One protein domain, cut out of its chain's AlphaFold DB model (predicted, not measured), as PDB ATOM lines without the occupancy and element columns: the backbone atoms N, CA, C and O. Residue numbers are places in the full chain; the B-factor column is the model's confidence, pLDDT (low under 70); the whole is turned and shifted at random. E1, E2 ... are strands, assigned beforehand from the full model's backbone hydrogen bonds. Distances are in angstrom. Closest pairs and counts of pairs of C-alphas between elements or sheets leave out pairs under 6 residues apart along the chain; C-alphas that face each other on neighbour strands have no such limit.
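Overview. This is residues 43 to 209 of the 215 residues of the protein "Lipoprotein" of Pseudomonas fluorescens (UniProt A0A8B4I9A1). Two sheets lie face to face as a sandwich with their strands crossed nearly at right angles: four long strands, E1 to E4, over a sheet of shorter ones, E5 to E9 with E12. To one side of this body is the small hairpin E10 and E11, whose tip, residues 190 to 195, sticks out. The printed part has 167 residues with twelve named strands, E1 to E12 along the chain, and no named helix; the class is all strand, with under half of the residues in named elements. The sheet orders are E1 - E2 - E3 - E4, E5 - E6 - E7 - E8 - E9 - E12 and E10 - E11, all antiparallel. The whole is compact, with a radius of gyration of the C-alphas of 16.7 A and spans of 52 by 39 by 36 A.

Along the chain. Residues 43 to 59 hold no named element. E1, residues 60 to 70, begins at C-alpha 60 (92.597, -22.011, 254.903) and is 32.9 A long. E2, residues 76 to 87, is 36.8 A; E3, residues 101 to 110, 30.0 A; E4, residues 115 to 123, 27.6 A. E5 is residues 129 to 132, E6 137 to 140 and E7 143 to 147. E8, residues 157 to 163, is 20.7 A, and E9, residues 168 to 174, 19.5 A. E10 is residues 187 to 189, E11 196 to 198, and E12 206 to 208, ending at C-alpha 208 (84.255, -39.016, 229.865).

Arrangement. In the sandwich the facing parts are 10.0 A centre to centre and the strands of the two sheets stand at 87 degrees. E1 E2 E3 E4 is a meander, each strand the antiparallel neighbour of the one before, in three hairpins; N 65 and O 81 are 2.8 A apart, N 82 and O 106 2.8 A, N 105 and O 120 2.8 A. The tight link E4 to E5 changes sheets. E5 E6 E7 E8 E9 is a second meander, in four hairpins, with N 132 and O 137 at 2.8 A, N 145 and O 138 at 2.8 A, N 159 and O 146 at 2.8 A, and N 171 and O 160 at 2.8 A. Edge strand E12 is antiparallel to E9, N 206 and O 174 being 2.8 A apart. Across the sandwich, the closest C-alphas of E3 and E6 are those of Gly 105 and Ile 140, 6.5 A. In the hairpin E10 and E11, N 188 and O 197 are 2.9 A apart; E1 is apart from both.

Size, cuts and confidence. The C-alphas farthest apart are those of Gln 73 and Gly 91, 52.1 A. The printed part has no cut. The links E2 to E3 and E9 to E10 are long. Mean pLDDT of the printed part is 93.6; residues 192 to 194 and 207 to 209 are under 70.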
ATOM      1  N   GLY A  43     110.134 -27.546 254.613       94.38
ATOM      2  CA  GLY A  43     110.539 -28.873 255.102       94.38
ATOM      3  C   GLY A  43     109.407 -29.836 255.477       94.38
ATOM      4  O   GLY A  43     109.699 -30.930 255.958       94.38
ATOM      5  N   LYS A  44     108.132 -29.493 255.232       95.12
ATOM      6  CA  LYS A  44     107.022 -30.460 255.334       95.12
ATOM      7  C   LYS A  44     107.288 -31.667 254.439       95.12
ATOM      8  O   LYS A  44     107.496 -31.538 253.236       95.12
ATOM      9  N   VAL A  45     107.228 -32.847 255.044       96.44
ATOM     10  CA  VAL A  45     107.215 -34.124 254.332       96.44
ATOM     11  C   VAL A  45     105.762 -34.539 254.144       96.44
ATOM     12  O   VAL A  45     105.020 -34.655 255.124       96.44
ATOM     13  N   PHE A  46     105.347 -34.721 252.893       96.88
ATOM     14  CA  PHE A  46     104.009 -35.215 252.597       96.88
ATOM     15  C   PHE A  46     103.915 -36.728 252.845       96.88
ATOM     16  O   PHE A  46     104.812 -37.472 252.449       96.88
ATOM     17  N   SER A  47     102.829 -37.166 253.478       96.31
ATOM     18  CA  SER A  47     102.431 -38.559 253.667       96.31
ATOM     19  C   SER A  47     101.103 -38.774 252.961       96.31
ATOM     20  O   SER A  47     100.102 -38.147 253.301       96.31
ATOM     21  N   PHE A  48     101.101 -39.652 251.965       95.38
ATOM     22  CA  PHE A  48      99.884 -40.053 251.276       95.38
ATOM     23  C   PHE A  48      99.524 -41.481 251.695       95.38
ATOM     24  O   PHE A  48     100.410 -42.340 251.710       95.38
ATOM     25  N   PRO A  49      98.239 -41.753 251.978       94.81
ATOM     26  CA  PRO A  49      97.077 -40.948 251.586       94.81
ATOM     27  C   PRO A  49      96.630 -39.856 252.572       94.81
ATOM     28  O   PRO A  49      95.691 -39.133 252.253       94.81
ATOM     29  N   GLU A  50      97.255 -39.721 253.741       96.06
ATOM     30  CA  GLU A  50      96.761 -38.866 254.831       96.06
ATOM     31  C   GLU A  50      96.618 -37.390 254.424       96.06
ATOM     32  O   GLU A  50      95.568 -36.796 254.663       96.06
ATOM     33  N   ASP A  51      97.603 -36.831 253.713       97.50
ATOM     34  CA  ASP A  51      97.593 -35.437 253.233       97.50
ATOM     35  C   ASP A  51      96.619 -35.206 252.042       97.50
ATOM     36  O   ASP A  51      96.603 -34.141 251.414       97.50
ATOM     37  N   HIS A  52      95.780 -36.192 251.693       97.25
ATOM     38  CA  HIS A  52      94.576 -35.961 250.883       97.25
ATOM     39  C   HIS A  52      93.395 -35.425 251.697       97.25
ATOM     40  O   HIS A  52      92.497 -34.797 251.129       97.25
ATOM     41  N   GLY A  53      93.383 -35.696 253.001       97.12
ATOM     42  CA  GLY A  53      92.353 -35.237 253.921       97.12
ATOM     43  C   GLY A  53      92.531 -33.779 254.354       97.12
ATOM     44  O   GLY A  53      93.413 -33.083 253.855       97.12
ATOM     45  N   PRO A  54      91.668 -33.313 255.271       96.50
ATOM     46  CA  PRO A  54      91.759 -31.977 255.839       96.50
ATOM     47  C   PRO A  54      92.969 -31.842 256.773       96.50
ATOM     48  O   PRO A  54      93.304 -32.771 257.510       96.50
ATOM     49  N   HIS A  55      93.570 -30.655 256.800       96.44
ATOM     50  CA  HIS A  55      94.703 -30.329 257.665       96.44
ATOM     51  C   HIS A  55      94.248 -29.407 258.805       96.44
ATOM     52  O   HIS A  55      94.109 -28.187 258.656       96.44
ATOM     53  N   ASP A  56      93.993 -29.995 259.973       92.19
ATOM     54  CA  ASP A  56      93.619 -29.245 261.172       92.19
ATOM     55  C   ASP A  56      94.725 -28.300 261.650       92.19
ATOM     56  O   ASP A  56      95.916 -28.504 261.419       92.19
ATOM     57  N   GLY A  57      94.310 -27.212 262.298       93.19
ATOM     58  CA  GLY A  57      95.196 -26.133 262.728       93.19
ATOM     59  C   GLY A  57      95.515 -25.111 261.635       93.19
ATOM     60  O   GLY A  57      95.820 -23.969 261.975       93.19
ATOM     61  N   PHE A  58      95.394 -25.450 260.347       94.69
ATOM     62  CA  PHE A  58      95.497 -24.467 259.265       94.69
ATOM     63  C   PHE A  58      94.188 -23.705 259.084       94.69
ATOM     64  O   PHE A  58      93.094 -24.263 259.155       94.69
ATOM     65  N   ARG A  59      94.312 -22.402 258.816       94.19
ATOM     66  CA  ARG A  59      93.159 -21.516 258.650       94.19
ATOM     67  C   ARG A  59      92.391 -21.776 257.359       94.19
ATOM     68  O   ARG A  59      91.168 -21.691 257.349       94.19
ATOM     69  N   ILE A  60      93.119 -21.992 256.268       94.06
ATOM     70  CA  ILE A  60      92.597 -22.011 254.903       94.06
ATOM     71  C   ILE A  60      93.065 -23.280 254.210       94.06
ATOM     72  O   ILE A  60      94.248 -23.610 254.253       94.06
ATOM     73  N   GLU A  61      92.140 -23.934 253.520       97.12
ATOM     74  CA  GLU A  61      92.403 -25.152 252.771       97.12
ATOM     75  C   GLU A  61      91.425 -25.285 251.596       97.12
ATOM     76  O   GLU A  61      90.292 -24.802 251.665       97.12
ATOM     77  N   TRP A  62      91.860 -25.905 250.496       97.19
ATOM     78  CA  TRP A  62      91.027 -26.065 249.305       97.19
ATOM     79  C   TRP A  62      91.253 -27.392 248.577       97.19
ATOM     80  O   TRP A  62      92.382 -27.844 248.395       97.19
ATOM     81  N   TRP A  63      90.163 -27.944 248.048       98.50
ATOM     82  CA  TRP A  63      90.161 -28.984 247.021       98.50
ATOM     83  C   TRP A  63      89.642 -28.357 245.735       98.50
ATOM     84  O   TRP A  63      88.564 -27.763 245.719       98.50
ATOM     85  N   TYR A  64      90.424 -28.457 244.663       97.94
ATOM     86  CA  TYR A  64      90.159 -27.726 243.432       97.94
ATOM     87  C   TYR A  64      90.320 -28.613 242.204       97.94
ATOM     88  O   TYR A  64      91.379 -29.203 241.988       97.94
ATOM     89  N   VAL A  65      89.268 -28.685 241.389       97.62
ATOM     90  CA  VAL A  65      89.228 -29.462 240.151       97.62
ATOM     91  C   VAL A  65      88.865 -28.549 238.990       97.62
ATOM     92  O   VAL A  65      87.854 -27.848 239.011       97.62
ATOM     93  N   THR A  66      89.668 -28.623 237.934       96.06
ATOM     94  CA  THR A  66      89.363 -28.042 236.625       96.06
ATOM     95  C   THR A  66      89.444 -29.118 235.564       96.06
ATOM     96  O   THR A  66      90.403 -29.892 235.547       96.06
ATOM     97  N   ALA A  67      88.482 -29.139 234.649       92.94
ATOM     98  CA  ALA A  67      88.475 -30.069 233.531       92.94
ATOM     99  C   ALA A  67      88.022 -29.372 232.249       92.94
ATOM    100  O   ALA A  67      87.095 -28.564 232.260       92.94
ATOM    101  N   ASN A  68      88.651 -29.738 231.135       92.81
ATOM    102  CA  ASN A  68      88.151 -29.428 229.802       92.81
ATOM    103  C   ASN A  68      87.450 -30.673 229.265       92.81
ATOM    104  O   ASN A  68      88.030 -31.757 229.242       92.81
ATOM    105  N   LEU A  69      86.203 -30.516 228.845       90.94
ATOM    106  CA  LEU A  69      85.348 -31.586 228.359       90.94
ATOM    107  C   LEU A  69      85.006 -31.348 226.893       90.94
ATOM    108  O   LEU A  69      84.896 -30.211 226.433       90.94
ATOM    109  N   LYS A  70      84.785 -32.444 226.174       91.75
ATOM    110  CA  LYS A  70      84.268 -32.441 224.811       91.75
ATOM    111  C   LYS A  70      83.088 -33.399 224.739       91.75
ATOM    112  O   LYS A  70      83.207 -34.542 225.180       91.75
ATOM    113  N   ASP A  71      81.952 -32.940 224.228       88.62
ATOM    114  CA  ASP A  71      80.802 -33.819 224.010       88.62
ATOM    115  C   ASP A  71      80.921 -34.616 222.696       88.62
ATOM    116  O   ASP A  71      81.884 -34.484 221.937       88.62
ATOM    117  N   ALA A  72      79.932 -35.471 222.423       91.00
ATOM    118  CA  ALA A  72      79.922 -36.321 221.232       91.00
ATOM    119  C   ALA A  72      79.769 -35.536 219.917       91.00
ATOM    120  O   ALA A  72      80.149 -36.033 218.860       91.00
ATOM    121  N   GLN A  73      79.212 -34.327 219.976       93.62
ATOM    122  CA  GLN A  73      79.061 -33.415 218.841       93.62
ATOM    123  C   GLN A  73      80.320 -32.559 218.637       93.62
ATOM    124  O   GLN A  73      80.447 -31.860 217.637       93.62
ATOM    125  N   GLY A  74      81.272 -32.646 219.565       93.06
ATOM    126  CA  GLY A  74      82.529 -31.928 219.539       93.06
ATOM    127  C   GLY A  74      82.490 -30.556 220.204       93.06
ATOM    128  O   GLY A  74      83.494 -29.847 220.126       93.06
ATOM    129  N   ASN A  75      81.396 -30.200 220.882       94.00
ATOM    130  CA  ASN A  75      81.318 -28.964 221.648       94.00
ATOM    131  C   ASN A  75      82.252 -29.040 222.855       94.00
ATOM    132  O   ASN A  75      82.343 -30.072 223.525       94.00
ATOM    133  N   LEU A  76      82.929 -27.929 223.134       95.12
ATOM    134  CA  LEU A  76      83.875 -27.805 224.234       95.12
ATOM    135  C   LEU A  76      83.213 -27.157 225.446       95.12
ATOM    136  O   LEU A  76      82.478 -26.175 225.315       95.12
ATOM    137  N   PHE A  77      83.534 -27.686 226.623       95.69
ATOM    138  CA  PHE A  77      83.095 -27.145 227.899       95.69
ATOM    139  C   PHE A  77      84.261 -27.073 228.885       95.69
ATOM    140  O   PHE A  77      85.050 -28.006 228.983       95.69
ATOM    141  N   GLY A  78      84.341 -25.991 229.650       96.44
ATOM    142  CA  GLY A  78      85.162 -25.906 230.853       96.44
ATOM    143  C   GLY A  78      84.317 -26.218 232.084       96.44
ATOM    144  O   GLY A  78      83.200 -25.715 232.205       96.44
ATOM    145  N   VAL A  79      84.840 -27.026 232.999       96.50
ATOM    146  CA  VAL A  79      84.225 -27.308 234.301       96.50
ATOM    147  C   VAL A  79      85.184 -26.927 235.414       96.50
ATOM    148  O   VAL A  79      86.383 -27.200 235.333       96.50
ATOM    149  N   GLN A  80      84.631 -26.322 236.460       97.94
ATOM    150  CA  GLN A  80      85.334 -25.975 237.687       97.94
ATOM    151  C   GLN A  80      84.537 -26.480 238.888       97.94
ATOM    152  O   GLN A  80      83.330 -26.260 238.958       97.94
ATOM    153  N   TRP A  81      85.216 -27.093 239.851       98.62
ATOM    154  CA  TRP A  81      84.666 -27.421 241.160       98.62
ATOM    155  C   TRP A  81      85.674 -27.060 242.248       98.62
ATOM    156  O   TRP A  81      86.854 -27.385 242.130       98.62
ATOM    157  N   THR A  82      85.213 -26.388 243.294       98.56
ATOM    158  CA  THR A  82      86.034 -25.975 244.433       98.56
ATOM    159  C   THR A  82      85.288 -26.279 245.719       98.56
ATOM    160  O   THR A  82      84.117 -25.921 245.839       98.56
ATOM    161  N   LEU A  83      85.981 -26.874 246.684       98.81
ATOM    162  CA  LEU A  83      85.569 -26.913 248.080       98.81
ATOM    163  C   LEU A  83      86.623 -26.178 248.897       98.81
ATOM    164  O   LEU A  83      87.801 -26.526 248.853       98.81
ATOM    165  N   PHE A  84      86.198 -25.151 249.615       98.25
ATOM    166  CA  PHE A  84      87.041 -24.305 250.438       98.25
ATOM    167  C   PHE A  84      86.657 -24.481 251.900       98.25
ATOM    168  O   PHE A  84      85.478 -24.419 252.248       98.25
ATOM    169  N   ARG A  85      87.659 -24.671 252.750       97.88
ATOM    170  CA  ARG A  85      87.522 -24.765 254.198       97.88
ATOM    171  C   ARG A  85      88.177 -23.548 254.836       97.88
ATOM    172  O   ARG A  85      89.326 -23.226 254.533       97.88
ATOM    173  N   ASN A  86      87.455 -22.899 255.743       96.31
ATOM    174  CA  ASN A  86      87.956 -21.785 256.536       96.31
ATOM    175  C   ASN A  86      87.689 -22.026 258.024       96.31
ATOM    176  O   ASN A  86      86.534 -22.138 258.433       96.31
ATOM    177  N   ALA A  87      88.740 -22.098 258.835       95.25
ATOM    178  CA  ALA A  87      88.615 -22.129 260.285       95.25
ATOM    179  C   ALA A  87      88.519 -20.694 260.825       95.25
ATOM    180  O   ALA A  87      89.422 -19.879 260.637       95.25
ATOM    181  N   LEU A  88      87.424 -20.391 261.525       92.88
ATOM    182  CA  LEU A  88      87.176 -19.074 262.120       92.88
ATOM    183  C   LEU A  88      87.918 -18.873 263.446       92.88
ATOM    184  O   LEU A  88      88.061 -17.743 263.904       92.88
ATOM    185  N   LYS A  89      88.367 -19.960 264.080       91.94
ATOM    186  CA  LYS A  89      89.075 -19.939 265.360       91.94
ATOM    187  C   LYS A  89      90.236 -20.928 265.333       91.94
ATOM    188  O   LYS A  89      90.065 -22.059 264.885       91.94
ATOM    189  N   ALA A  90      91.387 -20.496 265.834       91.56
ATOM    190  CA  ALA A  90      92.541 -21.357 266.042       91.56
ATOM    191  C   ALA A  90      92.343 -22.322 267.226       91.56
ATOM    192  O   ALA A  90      91.534 -22.089 268.130       91.56
ATOM    193  N   GLY A  91      93.128 -23.398 267.231       88.31
ATOM    194  CA  GLY A  91      93.069 -24.458 268.235       88.31
ATOM    195  C   GLY A  91      92.309 -25.704 267.764       88.31
ATOM    196  O   GLY A  91      91.992 -25.830 266.582       88.31
ATOM    197  N   PRO A  92      92.053 -26.661 268.674       88.88
ATOM    198  CA  PRO A  92      91.450 -27.940 268.315       88.88
ATOM    199  C   PRO A  92      90.016 -27.794 267.801       88.88
ATOM    200  O   PRO A  92      89.183 -27.141 268.442       88.88
ATOM    201  N   THR A  93      89.717 -28.475 266.693       88.25
ATOM    202  CA  THR A  93      88.361 -28.600 266.151       88.25
ATOM    203  C   THR A  93      87.429 -29.188 267.212       88.25
ATOM    204  O   THR A  93      87.737 -30.201 267.841       88.25
ATOM    205  N   GLN A  94      86.291 -28.532 267.437       92.62
ATOM    206  CA  GLN A  94      85.268 -28.984 268.380       92.62
ATOM    207  C   GLN A  94      84.192 -29.799 267.648       92.62
ATOM    208  O   GLN A  94      83.905 -29.507 266.489       92.62
ATOM    209  N   PRO A  95      83.565 -30.798 268.292       91.06
ATOM    210  CA  PRO A  95      82.523 -31.597 267.657       91.06
ATOM    211  C   PRO A  95      81.196 -30.835 267.518       91.06
ATOM    212  O   PRO A  95      80.864 -29.952 268.316       91.06
ATOM    213  N   GLY A  96      80.378 -31.247 266.546       93.19
ATOM    214  CA  GLY A  96      79.006 -30.764 266.401       93.19
ATOM    215  C   GLY A  96      78.924 -29.267 266.097       93.19
ATOM    216  O   GLY A  96      79.757 -28.694 265.404       93.19
ATOM    217  N   TRP A  97      77.914 -28.610 266.661       93.25
ATOM    218  CA  TRP A  97      77.654 -27.181 266.452       93.25
ATOM    219  C   TRP A  97      78.742 -26.243 266.989       93.25
ATOM    220  O   TRP A  97      78.751 -25.065 266.630       93.25
ATOM    221  N   HIS A  98      79.650 -26.744 267.833       94.00
ATOM    222  CA  HIS A  98      80.777 -25.972 268.351       94.00
ATOM    223  C   HIS A  98      81.946 -25.877 267.362       94.00
ATOM    224  O   HIS A  98      82.858 -25.074 267.584       94.00
ATOM    225  N   ASP A  99      81.925 -26.650 266.272       95.50
ATOM    226  CA  ASP A  99      82.897 -26.509 265.195       95.50
ATOM    227  C   ASP A  99      82.849 -25.076 264.630       95.50
ATOM    228  O   ASP A  99      81.798 -24.537 264.254       95.50
ATOM    229  N   SER A 100      84.021 -24.449 264.605       94.62
ATOM    230  CA  SER A 100      84.232 -23.081 264.135       94.62
ATOM    231  C   SER A 100      84.688 -23.037 262.673       94.62
ATOM    232  O   SER A 100      85.266 -22.047 262.244       94.62
ATOM    233  N   THR A 101      84.448 -24.098 261.904       96.00
ATOM    234  CA  THR A 101      84.764 -24.179 260.476       96.00
ATOM    235  C   THR A 101      83.575 -23.751 259.616       96.00
ATOM    236  O   THR A 101      82.428 -24.127 259.874       96.00
ATOM    237  N   VAL A 102      83.855 -23.008 258.548       97.25
ATOM    238  CA  VAL A 102      82.924 -22.705 257.455       97.25
ATOM    239  C   VAL A 102      83.440 -23.346 256.173       97.25
ATOM    240  O   VAL A 102      84.631 -23.291 255.868       97.25
ATOM    241  N   TRP A 103      82.522 -23.934 255.418       98.38
ATOM    242  CA  TRP A 103      82.769 -24.539 254.121       98.38
ATOM    243  C   TRP A 103      82.064 -23.740 253.029       98.38
ATOM    244  O   TRP A 103      80.901 -23.365 253.185       98.38
ATOM    245  N   LEU A 104      82.761 -23.513 251.920       98.62
ATOM    246  CA  LEU A 104      82.228 -22.915 250.700       98.62
ATOM    247  C   LEU A 104      82.453 -23.887 249.541       98.62
ATOM    248  O   LEU A 104      83.583 -24.276 249.259       98.62
ATOM    249  N   GLY A 105      81.383 -24.247 248.844       98.69
ATOM    250  CA  GLY A 105      81.435 -24.957 247.573       98.69
ATOM    251  C   GLY A 105      81.177 -24.000 246.417       98.69
ATOM    252  O   GLY A 105      80.232 -23.220 246.483       98.69
ATOM    253  N   HIS A 106      81.949 -24.099 245.339       98.75
ATOM    254  CA  HIS A 106      81.674 -23.412 244.075       98.75
ATOM    255  C   HIS A 106      81.788 -24.395 242.907       98.75
ATOM    256  O   HIS A 106      82.808 -25.068 242.751       98.75
ATOM    257  N   ALA A 107      80.772 -24.440 242.049       98.75
ATOM    258  CA  ALA A 107      80.747 -25.270 240.849       98.75
ATOM    259  C   ALA A 107      80.338 -24.444 239.632       98.75
ATOM    260  O   ALA A 107      79.419 -23.631 239.724       98.75
ATOM    261  N   ALA A 108      80.975 -24.680 238.487       98.44
ATOM    262  CA  ALA A 108      80.648 -23.980 237.252       98.44
ATOM    263  C   ALA A 108      80.827 -24.831 235.992       98.44
ATOM    264  O   ALA A 108      81.653 -25.745 235.937       98.44
ATOM    265  N   VAL A 109      80.065 -24.469 234.957       98.00
ATOM    266  CA  VAL A 109      80.176 -24.982 233.589       98.00
ATOM    267  C   VAL A 109      80.222 -23.806 232.624       98.00
ATOM    268  O   VAL A 109      79.354 -22.934 232.640       98.00
ATOM    269  N   THR A 110      81.217 -23.808 231.746       97.88
ATOM    270  CA  THR A 110      81.432 -22.780 230.724       97.88
ATOM    271  C   THR A 110      81.396 -23.425 229.347       97.88
ATOM    272  O   THR A 110      82.106 -24.396 229.116       97.88
ATOM    273  N   SER A 111      80.584 -22.907 228.433       96.25
ATOM    274  CA  SER A 111      80.627 -23.229 227.003       96.25
ATOM    275  C   SER A 111      81.254 -22.069 226.224       96.25
ATOM    276  O   SER A 111      81.616 -21.046 226.800       96.25
ATOM    277  N   ALA A 112      81.319 -22.181 224.897       95.81
ATOM    278  CA  ALA A 112      81.773 -21.085 224.037       95.81
ATOM    279  C   ALA A 112      80.945 -19.789 224.171       95.81
ATOM    280  O   ALA A 112      81.419 -18.722 223.797       95.81
ATOM    281  N   THR A 113      79.703 -19.870 224.663       97.00
ATOM    282  CA  THR A 113      78.764 -18.734 224.668       97.00
ATOM    283  C   THR A 113      78.131 -18.446 226.023       97.00
ATOM    284  O   THR A 113      77.442 -17.437 226.158       97.00
ATOM    285  N   ARG A 114      78.299 -19.321 227.022       97.44
ATOM    286  CA  ARG A 114      77.624 -19.195 228.321       97.44
ATOM    287  C   ARG A 114      78.502 -19.662 229.468       97.44
ATOM    288  O   ARG A 114      79.282 -20.595 229.316       97.44
ATOM    289  N   HIS A 115      78.292 -19.061 230.630       98.06
ATOM    290  CA  HIS A 115      78.873 -19.472 231.900       98.06
ATOM    291  C   HIS A 115      77.747 -19.616 232.924       98.06
ATOM    292  O   HIS A 115      76.937 -18.704 233.080       98.06
ATOM    293  N   TYR A 116      77.688 -20.764 233.593       98.44
ATOM    294  CA  TYR A 116      76.763 -21.022 234.689       98.44
ATOM    295  C   TYR A 116      77.559 -21.405 235.926       98.44
ATOM    296  O   TYR A 116      78.462 -22.235 235.831       98.44
ATOM    297  N   ALA A 117      77.186 -20.846 237.074       98.44
ATOM    298  CA  ALA A 117      77.817 -21.128 238.353       98.44
ATOM    299  C   ALA A 117      76.768 -21.313 239.452       98.44
ATOM    300  O   ALA A 117      75.619 -20.879 239.330       98.44
ATOM    301  N   ALA A 118      77.161 -22.007 240.511       98.62
ATOM    302  CA  ALA A 118      76.405 -22.128 241.741       98.62
ATOM    303  C   ALA A 118      77.369 -22.179 242.925       98.62
ATOM    304  O   ALA A 118      78.507 -22.637 242.792       98.62
ATOM    305  N   GLU A 119      76.868 -21.774 244.087       98.56
ATOM    306  CA  GLU A 119      77.605 -21.778 245.347       98.56
ATOM    307  C   GLU A 119      76.818 -22.525 246.430       98.56
ATOM    308  O   GLU A 119      75.591 -22.683 246.346       98.56
ATOM    309  N   ARG A 120      77.537 -23.016 247.436       98.50
ATOM    310  CA  ARG A 120      77.002 -23.650 248.645       98.50
ATOM    311  C   ARG A 120      77.797 -23.183 249.851       98.50
ATOM    312  O   ARG A 120      79.008 -23.021 249.753       98.50
ATOM    313  N   TYR A 121      77.125 -23.033 250.985       98.19
ATOM    314  CA  TYR A 121      77.747 -22.681 252.256       98.19
ATOM    315  C   TYR A 121      77.275 -23.656 253.323       98.19
ATOM    316  O   TYR A 121      76.079 -23.929 253.420       98.19
ATOM    317  N   ALA A 122      78.201 -24.153 254.134       97.69
ATOM    318  CA  ALA A 122      77.890 -25.075 255.215       97.69
ATOM    319  C   ALA A 122      78.759 -24.787 256.443       97.69
ATOM    320  O   ALA A 122      79.891 -24.314 256.336       97.69
ATOM    321  N   ARG A 123      78.229 -25.097 257.626       95.75
ATOM    322  CA  ARG A 123      79.016 -25.128 258.863       95.75
ATOM    323  C   ARG A 123      79.706 -26.489 258.996       95.75
ATOM    324  O   ARG A 123      79.163 -27.505 258.569       95.75
ATOM    325  N   GLY A 124      80.885 -26.504 259.613       95.44
ATOM    326  CA  GLY A 124      81.550 -27.730 260.052       95.44
ATOM    327  C   GLY A 124      80.785 -28.488 261.147       95.44
ATOM    328  O   GLY A 124      79.738 -28.060 261.631       95.44
ATOM    329  N   GLY A 125      81.311 -29.650 261.527       94.69
ATOM    330  CA  GLY A 125      80.881 -30.417 262.700       94.69
ATOM    331  C   GLY A 125      79.520 -31.121 262.637       94.69
ATOM    332  O   GLY A 125      79.288 -32.024 263.436       94.69
ATOM    333  N   ILE A 126      78.634 -30.777 261.696       95.00
ATOM    334  CA  ILE A 126      77.287 -31.374 261.571       95.00
ATOM    335  C   ILE A 126      77.133 -32.344 260.386       95.00
ATOM    336  O   ILE A 126      76.040 -32.838 260.128       95.00
ATOM    337  N   GLY A 127      78.214 -32.606 259.645       95.75
ATOM    338  CA  GLY A 127      78.248 -33.567 258.533       95.75
ATOM    339  C   GLY A 127      77.755 -33.045 257.175       95.75
ATOM    340  O   GLY A 127      77.877 -33.758 256.181       95.75
ATOM    341  N   GLN A 128      77.252 -31.807 257.100       97.62
ATOM    342  CA  GLN A 128      76.760 -31.199 255.852       97.62
ATOM    343  C   GLN A 128      77.866 -31.004 254.798       97.62
ATOM    344  O   GLN A 128      77.618 -31.122 253.601       97.62
ATOM    345  N   ALA A 129      79.090 -30.725 255.241       98.25
ATOM    346  CA  ALA A 129      80.275 -30.613 254.400       98.25
ATOM    347  C   ALA A 129      81.486 -31.201 255.122       98.25
ATOM    348  O   ALA A 129      81.515 -31.265 256.355       98.25
ATOM    349  N   GLY A 130      82.488 -31.609 254.351       97.81
ATOM    350  CA  GLY A 130      83.712 -32.162 254.903       97.81
ATOM    351  C   GLY A 130      84.666 -32.689 253.846       97.81
ATOM    352  O   GLY A 130      84.383 -32.686 252.647       97.81
ATOM    353  N   ALA A 131      85.807 -33.166 254.328       97.88
ATOM    354  CA  ALA A 131      86.751 -33.948 253.555       97.88
ATOM    355  C   ALA A 131      87.321 -35.074 254.426       97.88
ATOM    356  O   ALA A 131      87.420 -34.939 255.645       97.88
ATOM    357  N   GLN A 132      87.717 -36.178 253.805       96.69
ATOM    358  CA  GLN A 132      88.418 -37.288 254.446       96.69
ATOM    359  C   GLN A 132      89.460 -37.873 253.493       96.69
ATOM    360  O   GLN A 132      89.291 -37.839 252.274       96.69
ATOM    361  N   ALA A 133      90.524 -38.439 254.060       96.56
ATOM    362  CA  ALA A 133      91.642 -38.993 253.301       96.56
ATOM    363  C   ALA A 133      91.362 -40.394 252.728       96.56
ATOM    364  O   ALA A 133      91.732 -40.680 251.590       96.56
ATOM    365  N   VAL A 134      90.725 -41.282 253.508       94.44
ATOM    366  CA  VAL A 134      90.623 -42.716 253.181       94.44
ATOM    367  C   VAL A 134      89.225 -43.284 253.481       94.44
ATOM    368  O   VAL A 134      88.822 -43.300 254.642       94.44
ATOM    369  N   PRO A 135      88.505 -43.806 252.464       94.31
ATOM    370  CA  PRO A 135      88.709 -43.490 251.048       94.31
ATOM    371  C   PRO A 135      88.548 -41.981 250.832       94.31
ATOM    372  O   PRO A 135      87.745 -41.350 251.522       94.31
ATOM    373  N   PHE A 136      89.291 -41.399 249.889       97.81
ATOM    374  CA  PHE A 136      89.215 -39.956 249.689       97.81
ATOM    375  C   PHE A 136      87.799 -39.538 249.282       97.81
ATOM    376  O   PHE A 136      87.219 -40.106 248.349       97.81
ATOM    377  N   ASN A 137      87.267 -38.544 249.987       98.25
ATOM    378  CA  ASN A 137      85.951 -37.968 249.757       98.25
ATOM    379  C   ASN A 137      85.953 -36.508 250.230       98.25
ATOM    380  O   ASN A 137      86.323 -36.254 251.373       98.25
ATOM    381  N   ALA A 138      85.529 -35.579 249.377       98.62
ATOM    382  CA  ALA A 138      85.319 -34.171 249.696       98.62
ATOM    383  C   ALA A 138      83.920 -33.747 249.223       98.62
ATOM    384  O   ALA A 138      83.596 -33.894 248.043       98.62
ATOM    385  N   TRP A 139      83.090 -33.227 250.127       98.81
ATOM    386  CA  TRP A 139      81.665 -33.012 249.865       98.81
ATOM    387  C   TRP A 139      81.107 -31.737 250.499       98.81
ATOM    388  O   TRP A 139      81.633 -31.206 251.479       98.81
ATOM    389  N   ILE A 140      79.991 -31.283 249.931       98.81
ATOM    390  CA  ILE A 140      79.092 -30.281 250.504       98.81
ATOM    391  C   ILE A 140      77.682 -30.534 249.969       98.81
ATOM    392  O   ILE A 140      77.464 -30.528 248.757       98.81
ATOM    393  N   ASP A 141      76.732 -30.776 250.873       98.12
ATOM    394  CA  ASP A 141      75.369 -31.201 250.540       98.12
ATOM    395  C   ASP A 141      75.361 -32.415 249.585       98.12
ATOM    396  O   ASP A 141      75.851 -33.492 249.921       98.12
ATOM    397  N   ASP A 142      74.798 -32.248 248.387       97.31
ATOM    398  CA  ASP A 142      74.695 -33.266 247.344       97.31
ATOM    399  C   ASP A 142      75.859 -33.233 246.336       97.31
ATOM    400  O   ASP A 142      75.870 -34.004 245.370       97.31
ATOM    401  N   TRP A 143      76.830 -32.333 246.519       98.62
ATOM    402  CA  TRP A 143      78.029 -32.256 245.687       98.62
ATOM    403  C   TRP A 143      79.141 -33.091 246.290       98.62
ATOM    404  O   TRP A 143      79.364 -33.070 247.500       98.62
ATOM    405  N   ASN A 144      79.864 -33.804 245.433       98.19
ATOM    406  CA  ASN A 144      80.818 -34.791 245.897       98.19
ATOM    407  C   ASN A 144      81.994 -34.964 244.933       98.19
ATOM    408  O   ASN A 144      81.787 -35.059 243.725       98.19
ATOM    409  N   PHE A 145      83.206 -35.057 245.474       98.38
ATOM    410  CA  PHE A 145      84.411 -35.506 244.792       98.38
ATOM    411  C   PHE A 145      85.006 -36.692 245.558       98.38
ATOM    412  O   PHE A 145      85.612 -36.524 246.615       98.38
ATOM    413  N   VAL A 146      84.824 -37.904 245.033       98.06
ATOM    414  CA  VAL A 146      85.068 -39.149 245.777       98.06
ATOM    415  C   VAL A 146      85.832 -40.178 244.956       98.06
ATOM    416  O   VAL A 146      85.629 -40.304 243.748       98.06
ATOM    417  N   THR A 147      86.713 -40.932 245.616       96.56
ATOM    418  CA  THR A 147      87.385 -42.083 244.998       96.56
ATOM    419  C   THR A 147      86.373 -43.194 244.753       96.56
ATOM    420  O   THR A 147      85.648 -43.599 245.664       96.56
ATOM    421  N   ARG A 148      86.311 -43.706 243.520       95.94
ATOM    422  CA  ARG A 148      85.412 -44.810 243.176       95.94
ATOM    423  C   ARG A 148      85.870 -46.112 243.852       95.94
ATOM    424  O   ARG A 148      87.072 -46.351 243.983       95.94
ATOM    425  N   PRO A 149      84.937 -46.990 244.262       93.25
ATOM    426  CA  PRO A 149      85.289 -48.308 244.780       93.25
ATOM    427  C   PRO A 149      86.158 -49.096 243.791       93.25
ATOM    428  O   PRO A 149      85.859 -49.134 242.599       93.25
ATOM    429  N   GLY A 150      87.209 -49.747 244.294       89.44
ATOM    430  CA  GLY A 150      88.130 -50.544 243.478       89.44
ATOM    431  C   GLY A 150      89.239 -49.749 242.779       89.44
ATOM    432  O   GLY A 150      90.020 -50.349 242.044       89.44
ATOM    433  N   ALA A 151      89.343 -48.435 243.010       89.50
ATOM    434  CA  ALA A 151      90.478 -47.644 242.541       89.50
ATOM    435  C   ALA A 151      91.808 -48.194 243.090       89.50
ATOM    436  O   ALA A 151      91.903 -48.553 244.264       89.50
ATOM    437  N   ALA A 152      92.846 -48.221 242.249       84.44
ATOM    438  CA  ALA A 152      94.167 -48.733 242.626       84.44
ATOM    439  C   ALA A 152      94.875 -47.870 243.690       84.44
ATOM    440  O   ALA A 152      95.676 -48.378 244.470       84.44
ATOM    441  N   SER A 153      94.578 -46.571 243.721       85.81
ATOM    442  CA  SER A 153      95.040 -45.621 244.732       85.81
ATOM    443  C   SER A 153      94.035 -44.469 244.852       85.81
ATOM    444  O   SER A 153      93.242 -44.252 243.925       85.81
ATOM    445  N   PRO A 154      94.057 -43.691 245.950       85.25
ATOM    446  CA  PRO A 154      93.314 -42.438 246.020       85.25
ATOM    447  C   PRO A 154      93.645 -41.536 244.832       85.25
ATOM    448  O   PRO A 154      94.766 -41.554 244.321       85.25
ATOM    449  N   LEU A 155      92.647 -40.778 244.379       92.12
ATOM    450  CA  LEU A 155      92.750 -39.857 243.243       92.12
ATOM    451  C   LEU A 155      93.057 -40.498 241.873       92.12
ATOM    452  O   LEU A 155      93.122 -39.768 240.887       92.12
ATOM    453  N   ALA A 156      93.191 -41.825 241.760       92.25
ATOM    454  CA  ALA A 156      93.414 -42.487 240.469       92.25
ATOM    455  C   ALA A 156      92.121 -42.696 239.669       92.25
ATOM    456  O   ALA A 156      92.129 -42.603 238.441       92.25
ATOM    457  N   ASP A 157      91.016 -42.973 240.358       95.00
ATOM    458  CA  ASP A 157      89.698 -43.160 239.759       95.00
ATOM    459  C   ASP A 157      88.639 -42.458 240.619       95.00
ATOM    460  O   ASP A 157      88.382 -42.841 241.762       95.00
ATOM    461  N   MET A 158      88.065 -41.394 240.068       96.62
ATOM    462  CA  MET A 158      87.284 -40.406 240.792       96.62
ATOM    463  C   MET A 158      85.912 -40.189 240.168       96.62
ATOM    464  O   MET A 158      85.747 -40.164 238.948       96.62
ATOM    465  N   GLN A 159      84.932 -39.945 241.029       97.69
ATOM    466  CA  GLN A 159      83.602 -39.488 240.670       97.69
ATOM    467  C   GLN A 159      83.414 -38.062 241.191       97.69
ATOM    468  O   GLN A 159      83.566 -37.815 242.387       97.69
ATOM    469  N   LEU A 160      83.081 -37.130 240.296       98.12
ATOM    470  CA  LEU A 160      82.778 -35.740 240.628       98.12
ATOM    471  C   LEU A 160      81.336 -35.406 240.232       98.12
ATOM    472  O   LEU A 160      80.984 -35.466 239.054       98.12
ATOM    473  N   THR A 161      80.514 -35.011 241.200       98.50
ATOM    474  CA  THR A 161      79.123 -34.596 240.990       98.50
ATOM    475  C   THR A 161      78.873 -33.204 241.551       98.50
ATOM    476  O   THR A 161      79.195 -32.928 242.705       98.50
ATOM    477  N   ALA A 162      78.250 -32.331 240.758       98.56
ATOM    478  CA  ALA A 162      77.721 -31.056 241.240       98.56
ATOM    479  C   ALA A 162      76.537 -30.587 240.388       98.56
ATOM    480  O   ALA A 162      76.398 -30.961 239.218       98.56
ATOM    481  N   ARG A 163      75.682 -29.740 240.970       98.12
ATOM    482  CA  ARG A 163      74.508 -29.179 240.291       98.12
ATOM    483  C   ARG A 163      74.168 -27.756 240.725       98.12
ATOM    484  O   ARG A 163      74.143 -27.436 241.914       98.12
ATOM    485  N   GLY A 164      73.798 -26.935 239.755       97.44
ATOM    486  CA  GLY A 164      73.138 -25.650 239.943       97.44
ATOM    487  C   GLY A 164      71.747 -25.633 239.300       97.44
ATOM    488  O   GLY A 164      71.305 -26.638 238.745       97.44
ATOM    489  N   PRO A 165      71.050 -24.486 239.318       97.06
ATOM    490  CA  PRO A 165      69.712 -24.370 238.729       97.06
ATOM    491  C   PRO A 165      69.665 -24.658 237.218       97.06
ATOM    492  O   PRO A 165      68.643 -25.101 236.704       97.06
ATOM    493  N   GLN A 166      70.767 -24.399 236.504       97.00
ATOM    494  CA  GLN A 166      70.839 -24.470 235.036       97.00
ATOM    495  C   GLN A 166      71.872 -25.476 234.515       97.00
ATOM    496  O   GLN A 166      72.063 -25.596 233.306       97.00
ATOM    497  N   PHE A 167      72.557 -26.191 235.407       97.06
ATOM    498  CA  PHE A 167      73.567 -27.170 235.027       97.06
ATOM    499  C   PHE A 167      73.637 -28.303 236.043       97.06
ATOM    500  O   PHE A 167      73.391 -28.117 237.231       97.06
ATOM    501  N   ALA A 168      74.047 -29.472 235.578       97.38
ATOM    502  CA  ALA A 168      74.508 -30.550 236.432       97.38
ATOM    503  C   ALA A 168      75.589 -31.318 235.682       97.38
ATOM    504  O   ALA A 168      75.500 -31.491 234.460       97.38
ATOM    505  N   TYR A 169      76.594 -31.787 236.406       96.12
ATOM    506  CA  TYR A 169      77.572 -32.713 235.866       96.12
ATOM    507  C   TYR A 169      77.814 -33.871 236.822       96.12
ATOM    508  O   TYR A 169      77.747 -33.744 238.043       96.12
ATOM    509  N   ASP A 170      78.089 -35.000 236.190       97.06
ATOM    510  CA  ASP A 170      78.503 -36.263 236.765       97.06
ATOM    511  C   ASP A 170      79.683 -36.700 235.892       97.06
ATOM    512  O   ASP A 170      79.518 -36.959 234.691       97.06
ATOM    513  N   LEU A 171      80.885 -36.594 236.454       95.62
ATOM    514  CA  LEU A 171      82.143 -36.765 235.745       95.62
ATOM    515  C   LEU A 171      82.923 -37.920 236.355       95.62
ATOM    516  O   LEU A 171      83.282 -37.895 237.533       95.62
ATOM    517  N   HIS A 172      83.256 -38.884 235.504       95.25
ATOM    518  CA  HIS A 172      84.245 -39.905 235.802       95.25
ATOM    519  C   HIS A 172      85.619 -39.384 235.383       95.25
ATOM    520  O   HIS A 172      85.826 -39.085 234.206       95.25
ATOM    521  N   LEU A 173      86.528 -39.236 236.345       94.00
ATOM    522  CA  LEU A 173      87.863 -38.675 236.160       94.00
ATOM    523  C   LEU A 173      88.908 -39.729 236.536       94.00
ATOM    524  O   LEU A 173      88.929 -40.197 237.669       94.00
ATOM    525  N   THR A 174      89.794 -40.086 235.607       93.56
ATOM    526  CA  THR A 174      90.868 -41.059 235.861       93.56
ATOM    527  C   THR A 174      92.243 -40.450 235.633       93.56
ATOM    528  O   THR A 174      92.436 -39.680 234.697       93.56
ATOM    529  N   SER A 175      93.210 -40.781 236.482       89.50
ATOM    530  CA  SER A 175      94.607 -40.385 236.315       89.50
ATOM    531  C   SER A 175      95.527 -41.562 236.613       89.50
ATOM    532  O   SER A 175      95.329 -42.302 237.569       89.50
ATOM    533  N   ASN A 176      96.569 -41.708 235.799       86.19
ATOM    534  CA  ASN A 176      97.668 -42.650 236.022       86.19
ATOM    535  C   ASN A 176      99.006 -41.938 236.278       86.19
ATOM    536  O   ASN A 176     100.068 -42.562 236.241       86.19
ATOM    537  N   ARG A 177      98.972 -40.615 236.458       90.31
ATOM    538  CA  ARG A 177     100.164 -39.793 236.656       90.31
ATOM    539  C   ARG A 177     100.480 -39.682 238.144       90.31
ATOM    540  O   ARG A 177      99.547 -39.606 238.940       90.31
ATOM    541  N   PRO A 178     101.765 -39.622 238.526       91.44
ATOM    542  CA  PRO A 178     102.126 -39.362 239.912       91.44
ATOM    543  C   PRO A 178     101.631 -37.979 240.357       91.44
ATOM    544  O   PRO A 178     101.466 -37.071 239.534       91.44
ATOM    545  N   LEU A 179     101.432 -37.822 241.666       94.81
ATOM    546  CA  LEU A 179     101.202 -36.519 242.285       94.81
ATOM    547  C   LEU A 179     102.401 -35.596 242.038       94.81
ATOM    548  O   LEU A 179     103.552 -36.034 242.008       94.81
ATOM    549  N   VAL A 180     102.126 -34.304 241.901       96.25
ATOM    550  CA  VAL A 180     103.144 -33.269 241.710       96.25
ATOM    551  C   VAL A 180     103.150 -32.356 242.923       96.25
ATOM    552  O   VAL A 180     102.199 -31.609 243.140       96.25
ATOM    553  N   LEU A 181     104.235 -32.393 243.697       97.38
ATOM    554  CA  LEU A 181     104.480 -31.426 244.766       97.38
ATOM    555  C   LEU A 181     104.939 -30.098 244.147       97.38
ATOM    556  O   LEU A 181     105.879 -30.075 243.355       97.38
ATOM    557  N   GLN A 182     104.265 -28.998 244.481       95.38
ATOM    558  CA  GLN A 182     104.520 -27.679 243.895       95.38
ATOM    559  C   GLN A 182     105.622 -26.924 244.649       95.38
ATOM    560  O   GLN A 182     105.804 -27.107 245.848       95.38
ATOM    561  N   GLY A 183     106.328 -26.014 243.976       94.44
ATOM    562  CA  GLY A 183     107.402 -25.241 244.612       94.44
ATOM    563  C   GLY A 183     108.552 -26.127 245.106       94.44
ATOM    564  O   GLY A 183     108.960 -27.057 244.413       94.44
ATOM    565  N   ASP A 184     109.073 -25.843 246.299       95.44
ATOM    566  CA  ASP A 184     110.119 -26.657 246.923       95.44
ATOM    567  C   ASP A 184     109.485 -27.812 247.706       95.44
ATOM    568  O   ASP A 184     109.059 -27.653 248.850       95.44
ATOM    569  N   LYS A 185     109.353 -28.974 247.051       95.94
ATOM    570  CA  LYS A 185     108.797 -30.210 247.642       95.94
ATOM    571  C   LYS A 185     107.420 -30.016 248.295       95.94
ATOM    572  O   LYS A 185     107.096 -30.650 249.293       95.94
ATOM    573  N   GLY A 186     106.595 -29.154 247.708       96.19
ATOM    574  CA  GLY A 186     105.242 -28.847 248.164       96.19
ATOM    575  C   GLY A 186     105.150 -27.570 248.995       96.19
ATOM    576  O   GLY A 186     104.045 -27.096 249.230       96.19
ATOM    577  N   TYR A 187     106.269 -26.956 249.387       96.19
ATOM    578  CA  TYR A 187     106.286 -25.600 249.930       96.19
ATOM    579  C   TYR A 187     106.266 -24.570 248.786       96.19
ATOM    580  O   TYR A 187     107.234 -24.401 248.041       96.19
ATOM    581  N   SER A 188     105.146 -23.857 248.638       93.00
ATOM    582  CA  SER A 188     104.918 -22.886 247.562       93.00
ATOM    583  C   SER A 188     104.781 -21.471 248.123       93.00
ATOM    584  O   SER A 188     103.732 -21.113 248.658       93.00
ATOM    585  N   ARG A 189     105.825 -20.645 247.969       89.06
ATOM    586  CA  ARG A 189     105.781 -19.207 248.294       89.06
ATOM    587  C   ARG A 189     104.858 -18.471 247.322       89.06
ATOM    588  O   ARG A 189     104.929 -18.695 246.116       89.06
ATOM    589  N   LYS A 190     104.001 -17.598 247.852       81.75
ATOM    590  CA  LYS A 190     103.038 -16.788 247.088       81.75
ATOM    591  C   LYS A 190     103.450 -15.322 246.987       81.75
ATOM    592  O   LYS A 190     103.096 -14.666 246.015       81.75
ATOM    593  N   SER A 191     104.215 -14.824 247.955       75.00
ATOM    594  CA  SER A 191     104.759 -13.467 247.942       75.00
ATOM    595  C   SER A 191     106.055 -13.372 248.749       75.00
ATOM    596  O   SER A 191     106.428 -14.283 249.499       75.00
ATOM    597  N   ASP A 192     106.747 -12.240 248.615       65.25
ATOM    598  CA  ASP A 192     107.950 -11.940 249.395       65.25
ATOM    599  C   ASP A 192     107.667 -11.566 250.855       65.25
ATOM    600  O   ASP A 192     108.580 -11.556 251.673       65.25
ATOM    601  N   GLN A 193     106.395 -11.383 251.217       63.38
ATOM    602  CA  GLN A 193     105.945 -11.055 252.573       63.38
ATOM    603  C   GLN A 193     105.671 -12.297 253.446       63.38
ATOM    604  O   GLN A 193     104.950 -12.223 254.433       63.38
ATOM    605  N   GLY A 194     106.228 -13.456 253.078       67.00
ATOM    606  CA  GLY A 194     106.166 -14.680 253.888       67.00
ATOM    607  C   GLY A 194     104.913 -15.540 253.694       67.00
ATOM    608  O   GLY A 194     104.780 -16.570 254.347       67.00
ATOM    609  N   GLN A 195     104.013 -15.181 252.774       80.81
ATOM    610  CA  GLN A 195     102.849 -16.013 252.463       80.81
ATOM    611  C   GLN A 195     103.281 -17.257 251.678       80.81
ATOM    612  O   GLN A 195     103.898 -17.153 250.612       80.81
ATOM    613  N   ALA A 196     102.927 -18.438 252.179       89.88
ATOM    614  CA  ALA A 196     103.201 -19.715 251.533       89.88
ATOM    615  C   ALA A 196     102.031 -20.692 251.703       89.88
ATOM    616  O   ALA A 196     101.150 -20.500 252.539       89.88
ATOM    617  N   SER A 197     102.024 -21.751 250.899       94.12
ATOM    618  CA  SER A 197     101.064 -22.851 251.002       94.12
ATOM    619  C   SER A 197     101.779 -24.190 250.883       94.12
ATOM    620  O   SER A 197     102.708 -24.319 250.082       94.12
ATOM    621  N   TYR A 198     101.304 -25.188 251.624       97.62
ATOM    622  CA  TYR A 198     101.554 -26.584 251.283       97.62
ATOM    623  C   TYR A 198     100.669 -26.950 250.097       97.62
ATOM    624  O   TYR A 198      99.457 -26.764 250.153       97.62
ATOM    625  N   TYR A 199     101.273 -27.377 248.990       97.06
ATOM    626  CA  TYR A 199     100.551 -27.499 247.734       97.06
ATOM    627  C   TYR A 199     101.063 -28.643 246.863       97.06
ATOM    628  O   TYR A 199     102.246 -28.728 246.528       97.06
ATOM    629  N   TYR A 200     100.136 -29.492 246.437       97.50
ATOM    630  CA  TYR A 200     100.358 -30.513 245.427       97.50
ATOM    631  C   TYR A 200      99.175 -30.569 244.457       97.50
ATOM    632  O   TYR A 200      98.116 -29.988 244.703       97.50
ATOM    633  N   SER A 201      99.357 -31.263 243.338       96.31
ATOM    634  CA  SER A 201      98.297 -31.513 242.367       96.31
ATOM    635  C   SER A 201      98.306 -32.955 241.868       96.31
ATOM    636  O   SER A 201      99.356 -33.590 241.769       96.31
ATOM    637  N   GLN A 202      97.119 -33.457 241.524       94.75
ATOM    638  CA  GLN A 202      96.944 -34.645 240.692       94.75
ATOM    639  C   GLN A 202      96.627 -34.171 239.266       94.75
ATOM    640  O   GLN A 202      95.488 -33.784 238.991       94.75
ATOM    641  N   PRO A 203      97.613 -34.118 238.358       90.44
ATOM    642  CA  PRO A 203      97.389 -33.574 237.028       90.44
ATOM    643  C   PRO A 203      96.797 -34.617 236.073       90.44
ATOM    644  O   PRO A 203      96.859 -35.820 236.325       90.44
ATOM    645  N   PHE A 204      96.315 -34.126 234.928       83.06
ATOM    646  CA  PHE A 204      95.933 -34.922 233.754       83.06
ATOM    647  C   PHE A 204      94.843 -35.969 234.001       83.06
ATOM    648  O   PHE A 204      94.918 -37.078 233.472       83.06
ATOM    649  N   PHE A 205      93.801 -35.598 234.745       82.19
ATOM    650  CA  PHE A 205      92.571 -36.377 234.725       82.19
ATOM    651  C   PHE A 205      92.029 -36.485 233.292       82.19
ATOM    652  O   PHE A 205      91.737 -35.479 232.643       82.19
ATOM    653  N   CYS A 206      91.871 -37.713 232.813       78.00
ATOM    654  CA  CYS A 206      91.108 -38.043 231.622       78.00
ATOM    655  C   CYS A 206      89.644 -38.228 232.032       78.00
ATOM    656  O   CYS A 206      89.355 -38.968 232.975       78.00
ATOM    657  N   GLY A 207      88.722 -37.558 231.339       63.47
ATOM    658  CA  GLY A 207      87.303 -37.579 231.687       63.47
ATOM    659  C   GLY A 207      86.389 -37.926 230.519       63.47
ATOM    660  O   GLY A 207      86.627 -37.509 229.386       63.47
ATOM    661  N   GLY A 208      85.317 -38.667 230.809       59.41
ATOM    662  CA  GLY A 208      84.255 -39.016 229.865       59.41
ATOM    663  C   GLY A 208      82.925 -39.274 230.580       59.41
ATOM    664  O   GLY A 208      82.888 -39.541 231.778       59.41
ATOM    665  N   ARG A 209      81.804 -39.177 229.851       53.75
ATOM    666  CA  ARG A 209      80.464 -39.463 230.394       53.75
ATOM    667  C   ARG A 209      80.225 -40.973 230.387       53.75
ATOM    668  O   ARG A 209      80.228 -41.577 229.313       53.75
TER     669      ARG A 209